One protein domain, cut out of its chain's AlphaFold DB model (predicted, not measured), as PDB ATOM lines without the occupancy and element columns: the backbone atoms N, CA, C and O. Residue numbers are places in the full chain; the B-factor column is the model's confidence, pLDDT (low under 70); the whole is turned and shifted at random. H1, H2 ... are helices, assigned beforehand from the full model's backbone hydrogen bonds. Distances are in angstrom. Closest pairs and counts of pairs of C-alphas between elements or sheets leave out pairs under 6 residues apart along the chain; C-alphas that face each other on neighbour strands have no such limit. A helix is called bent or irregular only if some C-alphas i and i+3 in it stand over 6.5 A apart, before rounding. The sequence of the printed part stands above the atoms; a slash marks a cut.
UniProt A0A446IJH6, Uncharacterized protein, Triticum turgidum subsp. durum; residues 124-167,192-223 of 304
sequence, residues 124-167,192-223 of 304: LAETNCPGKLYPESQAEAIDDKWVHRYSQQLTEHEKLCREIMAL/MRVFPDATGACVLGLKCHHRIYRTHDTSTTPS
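This is residues 124 to 167 and 192 to 223 of the 304 residues of an uncharacterized protein of Triticum turgidum subsp. durum (UniProt A0A446IJH6). One long helix, H2, reaches out like an arm from a small head made of three short helices, H1, H3 and H4, and the loops that join them. Its first residues, 136 to 143, pack on H3 in the head, and its last ones, 154 to 167, stick out free; after a cut, residues 192 to 199 run back toward the head. The printed part has 76 residues with four named helices, in the order H1, H2, H3, H4, and no named strand; its class is all helix. It is loose, with a radius of gyration of the C-alphas of 16.5 A, and flat in outline, spanning 54 by 33 by 15 A, the arm making the length.

The printed part begins at Leu 124, with C-alpha at (-30.342, 10.941, -0.012). H1 is residues 130 to 133, four residues. H2 is residues 136 to 167, 48.0 A from its first C-alpha at (-21.155, 2.312, -10.096) to its last at (-51.402, -16.344, -42.346). H2 is irregular: C-alphas 137 and 140 are 7.2 A apart, against about 5 A in a regular helix. H3 is residues 200 to 203, four residues. H4 is residues 209 to 213, ending with C-alpha 213 at (-42.843, 5.340, -8.989).

H1 touches H3, and their closest C-alphas, those of Gly 131 and Val 203, are 4.0 A apart. H1 and H2 are apart, though a tight link of 2 residues joins them. H2 touches H3 with residues 136 to 143 alone; the closest C-alphas, those of Ala 139 and Gly 200, are 3.7 A apart. H3 and H4 are close but not clearly touching, with the C-alphas of Cys 202 and His 210 closest at 7.4 A. H2 and H4 are apart. H1 and H4 are only just apart, with their closest C-alphas 8.1 A from each other. In H4 every O i to N i+4 pair is within hydrogen-bond range, in H2 26 of 28 are, and H1 and H3 are too short for such a pair.

The two C-alphas farthest apart are those of Leu 124 and Leu 167, at 54.6 A. Without residues 154 to 167, which stand free, the body of 62 residues spans 39 by 29 by 15 A. Residues 168 to 191 are not printed, and C-alphas 167 and 192 are 24.7 A apart across this cut. The link from H2 to H3 runs across the cut; the link from H3 to H4 is tight, with 5 residues. The mean pLDDT of the printed part is 72.7, and 23 residues are under 70: residues 124 to 128, 192 to 196, 209 and 212 to 223.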
ATOM      1  N   LEU A 124     -30.018  12.279   0.430       45.06
ATOM      2  CA  LEU A 124     -30.342  10.941  -0.012       45.06
ATOM      3  C   LEU A 124     -31.207  10.385   1.110       45.06
ATOM      4  O   LEU A 124     -30.720   9.691   2.000       45.06
ATOM      5  N   ALA A 125     -32.489  10.759   1.093       48.19
ATOM      6  CA  ALA A 125     -33.528  10.094   1.841       48.19
ATOM      7  C   ALA A 125     -33.274   8.612   1.627       48.19
ATOM      8  O   ALA A 125     -32.957   8.204   0.506       48.19
ATOM      9  N   GLU A 126     -33.274   7.849   2.708       52.47
ATOM     10  CA  GLU A 126     -32.776   6.488   2.726       52.47
ATOM     11  C   GLU A 126     -33.614   5.627   1.769       52.47
ATOM     12  O   GLU A 126     -34.646   5.074   2.121       52.47
ATOM     13  N   THR A 127     -33.217   5.593   0.492       57.69
ATOM     14  CA  THR A 127     -34.010   4.927  -0.536       57.69
ATOM     15  C   THR A 127     -33.691   3.449  -0.458       57.69
ATOM     16  O   THR A 127     -32.523   3.073  -0.587       57.69
ATOM     17  N   ASN A 128     -34.709   2.613  -0.361       65.69
ATOM     18  CA  ASN A 128     -34.668   1.174  -0.633       65.69
ATOM     19  C   ASN A 128     -34.595   0.870  -2.144       65.69
ATOM     20  O   ASN A 128     -35.034  -0.175  -2.614       65.69
ATOM     21  N   CYS A 129     -34.008   1.791  -2.916       74.81
ATOM     22  CA  CYS A 129     -33.674   1.573  -4.310       74.81
ATOM     23  C   CYS A 129     -32.627   0.446  -4.413       74.81
ATOM     24  O   CYS A 129     -31.555   0.580  -3.812       74.81
ATOM     25  N   PRO A 130     -32.891  -0.614  -5.196       76.00
ATOM     26  CA  PRO A 130     -31.987  -1.759  -5.343       76.00
ATOM     27  C   PRO A 130     -30.663  -1.398  -6.024       76.00
ATOM     28  O   PRO A 130     -29.703  -2.149  -5.922       76.00
ATOM     29  N   GLY A 131     -30.559  -0.213  -6.637       79.94
ATOM     30  CA  GLY A 131     -29.308   0.293  -7.209       79.94
ATOM     31  C   GLY A 131     -28.132   0.343  -6.228       79.94
ATOM     32  O   GLY A 131     -26.996   0.191  -6.655       79.94
ATOM     33  N   LYS A 132     -28.393   0.449  -4.915       80.25
ATOM     34  CA  LYS A 132     -27.358   0.378  -3.864       80.25
ATOM     35  C   LYS A 132     -26.634  -0.975  -3.794       80.25
ATOM     36  O   LYS A 132     -25.591  -1.064  -3.157       80.25
ATOM     37  N   LEU A 133     -27.207  -2.027  -4.381       84.31
ATOM     38  CA  LEU A 133     -26.637  -3.377  -4.383       84.31
ATOM     39  C   LEU A 133     -25.555  -3.560  -5.453       84.31
ATOM     40  O   LEU A 133     -24.864  -4.576  -5.449       84.31
ATOM     41  N   TYR A 134     -25.406  -2.591  -6.354       85.75
ATOM     42  CA  TYR A 134     -24.498  -2.667  -7.486       85.75
ATOM     43  C   TYR A 134     -23.417  -1.585  -7.372       85.75
ATOM     44  O   TYR A 134     -23.700  -0.477  -6.914       85.75
ATOM     45  N   PRO A 135     -22.172  -1.877  -7.778       91.00
ATOM     46  CA  PRO A 135     -21.137  -0.859  -7.895       91.00
ATOM     47  C   PRO A 135     -21.410   0.054  -9.099       91.00
ATOM     48  O   PRO A 135     -21.939  -0.394 -10.114       91.00
ATOM     49  N   GLU A 136     -20.973   1.315  -9.023       89.88
ATOM     50  CA  GLU A 136     -21.155   2.312 -10.096       89.88
ATOM     51  C   GLU A 136     -20.606   1.853 -11.453       89.88
ATOM     52  O   GLU A 136     -21.215   2.124 -12.484       89.88
ATOM     53  N   SER A 137     -19.522   1.070 -11.463       90.81
ATOM     54  CA  SER A 137     -18.940   0.503 -12.687       90.81
ATOM     55  C   SER A 137     -19.849  -0.482 -13.430       90.81
ATOM     56  O   SER A 137     -19.571  -0.810 -14.578       90.81
ATOM     57  N   GLN A 138     -20.918  -0.974 -12.797       89.38
ATOM     58  CA  GLN A 138     -21.900  -1.861 -13.425       89.38
ATOM     59  C   GLN A 138     -23.123  -1.116 -13.973       89.38
ATOM     60  O   GLN A 138     -23.970  -1.758 -14.586       89.38
ATOM     61  N   ALA A 139     -23.234   0.203 -13.782       88.12
ATOM     62  CA  ALA A 139     -24.410   0.969 -14.197       88.12
ATOM     63  C   ALA A 139     -24.709   0.821 -15.701       88.12
ATOM     64  O   ALA A 139     -25.833   0.485 -16.067       88.12
ATOM     65  N   GLU A 140     -23.690   0.998 -16.545       88.69
ATOM     66  CA  GLU A 140     -23.796   0.861 -18.004       88.69
ATOM     67  C   GLU A 140     -24.144  -0.575 -18.408       88.69
ATOM     68  O   GLU A 140     -25.109  -0.800 -19.127       88.69
ATOM     69  N   ALA A 141     -23.462  -1.570 -17.833       88.62
ATOM     70  CA  ALA A 141     -23.737  -2.979 -18.114       88.62
ATOM     71  C   ALA A 141     -25.169  -3.408 -17.731       88.62
ATOM     72  O   ALA A 141     -25.756  -4.285 -18.371       88.62
ATOM     73  N   ILE A 142     -25.736  -2.817 -16.673       84.25
ATOM     74  CA  ILE A 142     -27.125  -3.045 -16.259       84.25
ATOM     75  C   ILE A 142     -28.094  -2.447 -17.284       84.25
ATOM     76  O   ILE A 142     -29.050  -3.123 -17.671       84.25
ATOM     77  N   ASP A 143     -27.842  -1.216 -17.735       84.50
ATOM     78  CA  ASP A 143     -28.679  -0.562 -18.742       84.50
ATOM     79  C   ASP A 143     -28.583  -1.273 -20.097       84.50
ATOM     80  O   ASP A 143     -29.618  -1.580 -20.682       84.50
ATOM     81  N   ASP A 144     -27.387  -1.664 -20.538       85.06
ATOM     82  CA  ASP A 144     -27.180  -2.423 -21.777       85.06
ATOM     83  C   ASP A 144     -27.941  -3.748 -21.768       85.06
ATOM     84  O   ASP A 144     -28.632  -4.101 -22.728       85.06
ATOM     85  N   LYS A 145     -27.865  -4.485 -20.652       85.06
ATOM     86  CA  LYS A 145     -28.599  -5.743 -20.494       85.06
ATOM     87  C   LYS A 145     -30.106  -5.513 -20.586       85.06
ATOM     88  O   LYS A 145     -30.810  -6.319 -21.201       85.06
ATOM     89  N   TRP A 146     -30.604  -4.436 -19.981       80.00
ATOM     90  CA  TRP A 146     -32.019  -4.085 -20.039       80.00
ATOM     91  C   TRP A 146     -32.453  -3.669 -21.450       80.00
ATOM     92  O   TRP A 146     -33.430  -4.216 -21.964       80.00
ATOM     93  N   VAL A 147     -31.708  -2.778 -22.105       81.31
ATOM     94  CA  VAL A 147     -31.972  -2.315 -23.478       81.31
ATOM     95  C   VAL A 147     -31.962  -3.482 -24.462       81.31
ATOM     96  O   VAL A 147     -32.848  -3.576 -25.316       81.31
ATOM     97  N   HIS A 148     -31.009  -4.405 -24.319       82.81
ATOM     98  CA  HIS A 148     -30.935  -5.599 -25.155       82.81
ATOM     99  C   HIS A 148     -32.159  -6.500 -24.958       82.81
ATOM    100  O   HIS A 148     -32.794  -6.906 -25.931       82.81
ATOM    101  N   ARG A 149     -32.522  -6.811 -23.704       77.50
ATOM    102  CA  ARG A 149     -33.710  -7.625 -23.381       77.50
ATOM    103  C   ARG A 149     -34.990  -6.981 -23.925       77.50
ATOM    104  O   ARG A 149     -35.805  -7.674 -24.528       77.50
ATOM    105  N   TYR A 150     -35.146  -5.669 -23.752       74.75
ATOM    106  CA  TYR A 150     -36.304  -4.920 -24.243       74.75
ATOM    107  C   TYR A 150     -36.401  -4.949 -25.775       74.75
ATOM    108  O   TYR A 150     -37.449  -5.286 -26.324       74.75
ATOM    109  N   SER A 151     -35.296  -4.663 -26.469       80.38
ATOM    110  CA  SER A 151     -35.241  -4.681 -27.938       80.38
ATOM    111  C   SER A 151     -35.546  -6.068 -28.510       80.38
ATOM    112  O   SER A 151     -36.252  -6.191 -29.512       80.38
ATOM    113  N   GLN A 152     -35.060  -7.122 -27.848       82.06
ATOM    114  CA  GLN A 152     -35.349  -8.500 -28.232       82.06
ATOM    115  C   GLN A 152     -36.849  -8.810 -28.132       82.06
ATOM    116  O   GLN A 152     -37.432  -9.290 -29.101       82.06
ATOM    117  N   GLN A 153     -37.484  -8.485 -27.001       72.75
ATOM    118  CA  GLN A 153     -38.921  -8.720 -26.801       72.75
ATOM    119  C   GLN A 153     -39.783  -7.966 -27.817       72.75
ATOM    120  O   GLN A 153     -40.761  -8.513 -28.321       72.75
ATOM    121  N   LEU A 154     -39.408  -6.726 -28.143       79.00
ATOM    122  CA  LEU A 154     -40.091  -5.946 -29.172       79.00
ATOM    123  C   LEU A 154     -39.989  -6.628 -30.543       79.00
ATOM    124  O   LEU A 154     -40.996  -6.791 -31.224       79.00
ATOM    125  N   THR A 155     -38.790  -7.082 -30.911       82.44
ATOM    126  CA  THR A 155     -38.550  -7.755 -32.195       82.44
ATOM    127  C   THR A 155     -39.342  -9.061 -32.304       82.44
ATOM    128  O   THR A 155     -39.929  -9.355 -33.346       82.44
ATOM    129  N   GLU A 156     -39.381  -9.852 -31.231       83.19
ATOM    130  CA  GLU A 156     -40.155 -11.097 -31.165       83.19
ATOM    131  C   GLU A 156     -41.661 -10.833 -31.292       83.19
ATOM    132  O   GLU A 156     -42.349 -11.535 -32.032       83.19
ATOM    133  N   HIS A 157     -42.160  -9.786 -30.629       79.19
ATOM    134  CA  HIS A 157     -43.558  -9.377 -30.722       79.19
ATOM    135  C   HIS A 157     -43.940  -8.923 -32.138       79.19
ATOM    136  O   HIS A 157     -44.922  -9.411 -32.692       79.19
ATOM    137  N   GLU A 158     -43.144  -8.048 -32.755       81.44
ATOM    138  CA  GLU A 158     -43.374  -7.593 -34.133       81.44
ATOM    139  C   GLU A 158     -43.364  -8.750 -35.132       81.44
ATOM    140  O   GLU A 158     -44.176  -8.784 -36.061       81.44
ATOM    141  N   LYS A 159     -42.456  -9.713 -34.940       83.69
ATOM    142  CA  LYS A 159     -42.398 -10.918 -35.763       83.69
ATOM    143  C   LYS A 159     -43.681 -11.738 -35.632       83.69
ATOM    144  O   LYS A 159     -44.224 -12.142 -36.654       83.69
ATOM    145  N   LEU A 160     -44.182 -11.932 -34.412       79.62
ATOM    146  CA  LEU A 160     -45.407 -12.696 -34.174       79.62
ATOM    147  C   LEU A 160     -46.639 -12.005 -34.774       79.62
ATOM    148  O   LEU A 160     -47.457 -12.662 -35.409       79.62
ATOM    149  N   CYS A 161     -46.736 -10.678 -34.655       77.38
ATOM    150  CA  CYS A 161     -47.778  -9.902 -35.331       77.38
ATOM    151  C   CYS A 161     -47.707 -10.087 -36.853       77.38
ATOM    152  O   CYS A 161     -48.724 -10.336 -37.489       77.38
ATOM    153  N   ARG A 162     -46.506 -10.023 -37.441       80.75
ATOM    154  CA  ARG A 162     -46.323 -10.213 -38.886       80.75
ATOM    155  C   ARG A 162     -46.696 -11.621 -39.347       80.75
ATOM    156  O   ARG A 162     -47.303 -11.750 -40.400       80.75
ATOM    157  N   GLU A 163     -46.349 -12.652 -38.581       83.81
ATOM    158  CA  GLU A 163     -46.735 -14.039 -38.875       83.81
ATOM    159  C   GLU A 163     -48.258 -14.223 -38.832       83.81
ATOM    160  O   GLU A 163     -48.813 -14.851 -39.726       83.81
ATOM    161  N   ILE A 164     -48.944 -13.621 -37.852       78.62
ATOM    162  CA  ILE A 164     -50.413 -13.655 -37.765       78.62
ATOM    163  C   ILE A 164     -51.058 -12.947 -38.957       78.62
ATOM    164  O   ILE A 164     -52.037 -13.451 -39.494       78.62
ATOM    165  N   MET A 165     -50.515 -11.802 -39.376       73.31
ATOM    166  CA  MET A 165     -51.023 -11.087 -40.549       73.31
ATOM    167  C   MET A 165     -50.778 -11.876 -41.842       73.31
ATOM    168  O   MET A 165     -51.680 -11.976 -42.657       73.31
ATOM    169  N   ALA A 166     -49.601 -12.487 -42.008       79.12
ATOM    170  CA  ALA A 166     -49.264 -13.247 -43.215       79.12
ATOM    171  C   ALA A 166     -50.102 -14.525 -43.385       79.12
ATOM    172  O   ALA A 166     -50.433 -14.878 -44.507       79.12
ATOM    173  N   LEU A 167     -50.491 -15.193 -42.292       70.19
ATOM    174  CA  LEU A 167     -51.402 -16.344 -42.346       70.19
ATOM    175  C   LEU A 167     -52.821 -15.979 -42.825       70.19
ATOM    176  O   LEU A 167     -53.579 -16.885 -43.150       70.19
ATOM    177  N   MET A 192     -46.332  -6.463 -21.796       52.00
ATOM    178  CA  MET A 192     -46.337  -5.435 -20.764       52.00
ATOM    179  C   MET A 192     -44.900  -5.136 -20.335       52.00
ATOM    180  O   MET A 192     -44.111  -6.046 -20.082       52.00
ATOM    181  N   ARG A 193     -44.561  -3.846 -20.236       56.91
ATOM    182  CA  ARG A 193     -43.222  -3.396 -19.839       56.91
ATOM    183  C   ARG A 193     -42.966  -3.760 -18.378       56.91
ATOM    184  O   ARG A 193     -43.362  -3.021 -17.474       56.91
ATOM    185  N   VAL A 194     -42.287  -4.879 -18.142       54.75
ATOM    186  CA  VAL A 194     -41.732  -5.200 -16.825       54.75
ATOM    187  C   VAL A 194     -40.459  -4.385 -16.653       54.75
ATOM    188  O   VAL A 194     -39.514  -4.489 -17.435       54.75
ATOM    189  N   PHE A 195     -40.460  -3.510 -15.652       62.09
ATOM    190  CA  PHE A 195     -39.279  -2.726 -15.327       62.09
ATOM    191  C   PHE A 195     -38.172  -3.636 -14.796       62.09
ATOM    192  O   PHE A 195     -38.472  -4.606 -14.102       62.09
ATOM    193  N   PRO A 196     -36.900  -3.324 -15.084       69.19
ATOM    194  CA  PRO A 196     -35.806  -4.119 -14.566       69.19
ATOM    195  C   PRO A 196     -35.698  -3.922 -13.052       69.19
ATOM    196  O   PRO A 196     -35.999  -2.839 -12.526       69.19
ATOM    197  N   ASP A 197     -35.186  -4.952 -12.378       70.88
ATOM    198  CA  ASP A 197     -34.911  -4.940 -10.939       70.88
ATOM    199  C   ASP A 197     -34.003  -3.777 -10.531       70.88
ATOM    200  O   ASP A 197     -34.126  -3.257  -9.434       70.88
ATOM    201  N   ALA A 198     -33.116  -3.313 -11.413       78.50
ATOM    202  CA  ALA A 198     -32.351  -2.080 -11.265       78.50
ATOM    203  C   ALA A 198     -32.005  -1.509 -12.650       78.50
ATOM    204  O   ALA A 198     -31.943  -2.240 -13.629       78.50
ATOM    205  N   THR A 199     -31.774  -0.200 -12.722       83.06
ATOM    206  CA  THR A 199     -31.181   0.489 -13.888       83.06
ATOM    207  C   THR A 199     -29.870   1.145 -13.482       83.06
ATOM    208  O   THR A 199     -29.647   1.376 -12.290       83.06
ATOM    209  N   GLY A 200     -29.035   1.540 -14.437       82.69
ATOM    210  CA  GLY A 200     -27.865   2.380 -14.190       82.69
ATOM    211  C   GLY A 200     -28.240   3.676 -13.471       82.69
ATOM    212  O   GLY A 200     -27.587   4.064 -12.502       82.69
ATOM    213  N   ALA A 201     -29.397   4.262 -13.796       83.00
ATOM    214  CA  ALA A 201     -29.959   5.385 -13.040       83.00
ATOM    215  C   ALA A 201     -30.233   5.059 -11.555       83.00
ATOM    216  O   ALA A 201     -30.193   5.955 -10.711       83.00
ATOM    217  N   CYS A 202     -30.528   3.798 -11.211       83.88
ATOM    218  CA  CYS A 202     -30.642   3.360  -9.818       83.88
ATOM    219  C   CYS A 202     -29.282   3.353  -9.121       83.88
ATOM    220  O   CYS A 202     -29.205   3.769  -7.965       83.88
ATOM    221  N   VAL A 203     -28.251   2.853  -9.808       86.62
ATOM    222  CA  VAL A 203     -26.884   2.701  -9.288       86.62
ATOM    223  C   VAL A 203     -26.238   4.062  -9.059       86.62
ATOM    224  O   VAL A 203     -25.756   4.342  -7.968       86.62
ATOM    225  N   LEU A 204     -26.339   4.950 -10.046       84.75
ATOM    226  CA  LEU A 204     -25.766   6.299 -10.017       84.75
ATOM    227  C   LEU A 204     -26.541   7.274  -9.115       84.75
ATOM    228  O   LEU A 204     -26.278   8.473  -9.107       84.75
ATOM    229  N   GLY A 205     -27.555   6.793  -8.389       77.44
ATOM    230  CA  GLY A 205     -28.375   7.640  -7.530       77.44
ATOM    231  C   GLY A 205     -29.115   8.744  -8.293       77.44
ATOM    232  O   GLY A 205     -29.466   9.762  -7.693       77.44
ATOM    233  N   LEU A 206     -29.386   8.538  -9.583       79.38
ATOM    234  CA  LEU A 206     -30.118   9.464 -10.440       79.38
ATOM    235  C   LEU A 206     -31.637   9.278 -10.274       79.38
ATOM    236  O   LEU A 206     -32.144   8.624  -9.348       79.38
ATOM    237  N   LYS A 207     -32.402   9.904 -11.169       73.50
ATOM    238  CA  LYS A 207     -33.863   9.831 -11.203       73.50
ATOM    239  C   LYS A 207     -34.319   8.503 -11.824       73.50
ATOM    240  O   LYS A 207     -34.675   8.444 -12.994       73.50
ATOM    241  N   CYS A 208     -34.302   7.432 -11.036       76.56
ATOM    242  CA  CYS A 208     -34.701   6.098 -11.489       76.56
ATOM    243  C   CYS A 208     -36.200   5.805 -11.318       76.56
ATOM    244  O   CYS A 208     -36.879   6.425 -10.496       76.56
ATOM    245  N   HIS A 209     -36.718   4.806 -12.042       69.38
ATOM    246  CA  HIS A 209     -38.125   4.385 -11.956       69.38
ATOM    247  C   HIS A 209     -38.528   3.971 -10.538       69.38
ATOM    248  O   HIS A 209     -39.607   4.341 -10.089       69.38
ATOM    249  N   HIS A 210     -37.639   3.319  -9.789       72.38
ATOM    250  CA  HIS A 210     -37.874   2.975  -8.387       72.38
ATOM    251  C   HIS A 210     -38.203   4.195  -7.513       72.38
ATOM    252  O   HIS A 210     -39.136   4.154  -6.716       72.38
ATOM    253  N   ARG A 211     -37.488   5.311  -7.708       70.44
ATOM    254  CA  ARG A 211     -37.726   6.576  -6.991       70.44
ATOM    255  C   ARG A 211     -38.912   7.357  -7.555       70.44
ATOM    256  O   ARG A 211     -39.661   7.964  -6.800       70.44
ATOM    257  N   ILE A 212     -39.092   7.348  -8.878       69.38
ATOM    258  CA  ILE A 212     -40.193   8.055  -9.553       69.38
ATOM    259  C   ILE A 212     -41.550   7.437  -9.193       69.38
ATOM    260  O   ILE A 212     -42.531   8.164  -9.016       69.38
ATOM    261  N   TYR A 213     -41.604   6.108  -9.108       64.44
ATOM    262  CA  TYR A 213     -42.843   5.340  -8.989       64.44
ATOM    263  C   TYR A 213     -43.004   4.629  -7.649       64.44
ATOM    264  O   TYR A 213     -44.039   4.006  -7.438       64.44
ATOM    265  N   ARG A 214     -42.030   4.748  -6.736       63.59
ATOM    266  CA  ARG A 214     -42.078   4.153  -5.392       63.59
ATOM    267  C   ARG A 214     -42.342   2.651  -5.401       63.59
ATOM    268  O   ARG A 214     -43.072   2.142  -4.558       63.59
ATOM    269  N   THR A 215     -41.742   1.924  -6.337       57.03
ATOM    270  CA  THR A 215     -42.005   0.482  -6.509       57.03
ATOM    271  C   THR A 215     -41.613  -0.364  -5.290       57.03
ATOM    272  O   THR A 215     -41.985  -1.526  -5.204       57.03
ATOM    273  N   HIS A 216     -40.894   0.223  -4.333       53.34
ATOM    274  CA  HIS A 216     -40.457  -0.395  -3.086       53.34
ATOM    275  C   HIS A 216     -41.039   0.269  -1.821       53.34
ATOM    276  O   HIS A 216     -40.755  -0.180  -0.711       53.34
ATOM    277  N   ASP A 217     -41.819   1.351  -1.938       47.81
ATOM    278  CA  ASP A 217     -42.360   2.054  -0.769       47.81
ATOM    279  C   ASP A 217     -43.530   1.257  -0.182       47.81
ATOM    280  O   ASP A 217     -44.651   1.278  -0.687       47.81
ATOM    281  N   THR A 218     -43.237   0.509   0.879       44.66
ATOM    282  CA  THR A 218     -44.233  -0.194   1.700       44.66
ATOM    283  C   THR A 218     -44.666   0.645   2.906       44.66
ATOM    284  O   THR A 218     -45.427   0.161   3.746       44.66
ATOM    285  N   SER A 219     -44.189   1.894   3.011       37.03
ATOM    286  CA  SER A 219     -44.526   2.791   4.110       37.03
ATOM    287  C   SER A 219     -46.001   3.172   4.058       37.03
ATOM    288  O   SER A 219     -46.536   3.566   3.022       37.03
ATOM    289  N   THR A 220     -46.661   3.091   5.209       40.22
ATOM    290  CA  THR A 220     -48.040   3.561   5.391       40.22
ATOM    291  C   THR A 220     -48.134   5.088   5.440       40.22
ATOM    292  O   THR A 220     -49.231   5.643   5.389       40.22
ATOM    293  N   THR A 221     -46.998   5.785   5.518       39.12
ATOM    294  CA  THR A 221     -46.935   7.245   5.584       39.12
ATOM    295  C   THR A 221     -47.057   7.856   4.182       39.12
ATOM    296  O   THR A 221     -46.380   7.401   3.257       39.12
ATOM    297  N   PRO A 222     -47.850   8.928   3.989       41.38
ATOM    298  CA  PRO A 222     -47.944   9.617   2.706       41.38
ATOM    299  C   PRO A 222     -46.584  10.186   2.280       41.38
ATOM    300  O   PRO A 222     -46.167  11.251   2.726       41.38
ATOM    301  N   SER A 223     -45.869   9.487   1.400       42.97
ATOM    302  CA  SER A 223     -44.631  10.030   0.837       42.97
ATOM    303  C   SER A 223     -44.950  11.199  -0.113       42.97
ATOM    304  O   SER A 223     -45.987  11.223  -0.791       42.97
TER     305      SER A 223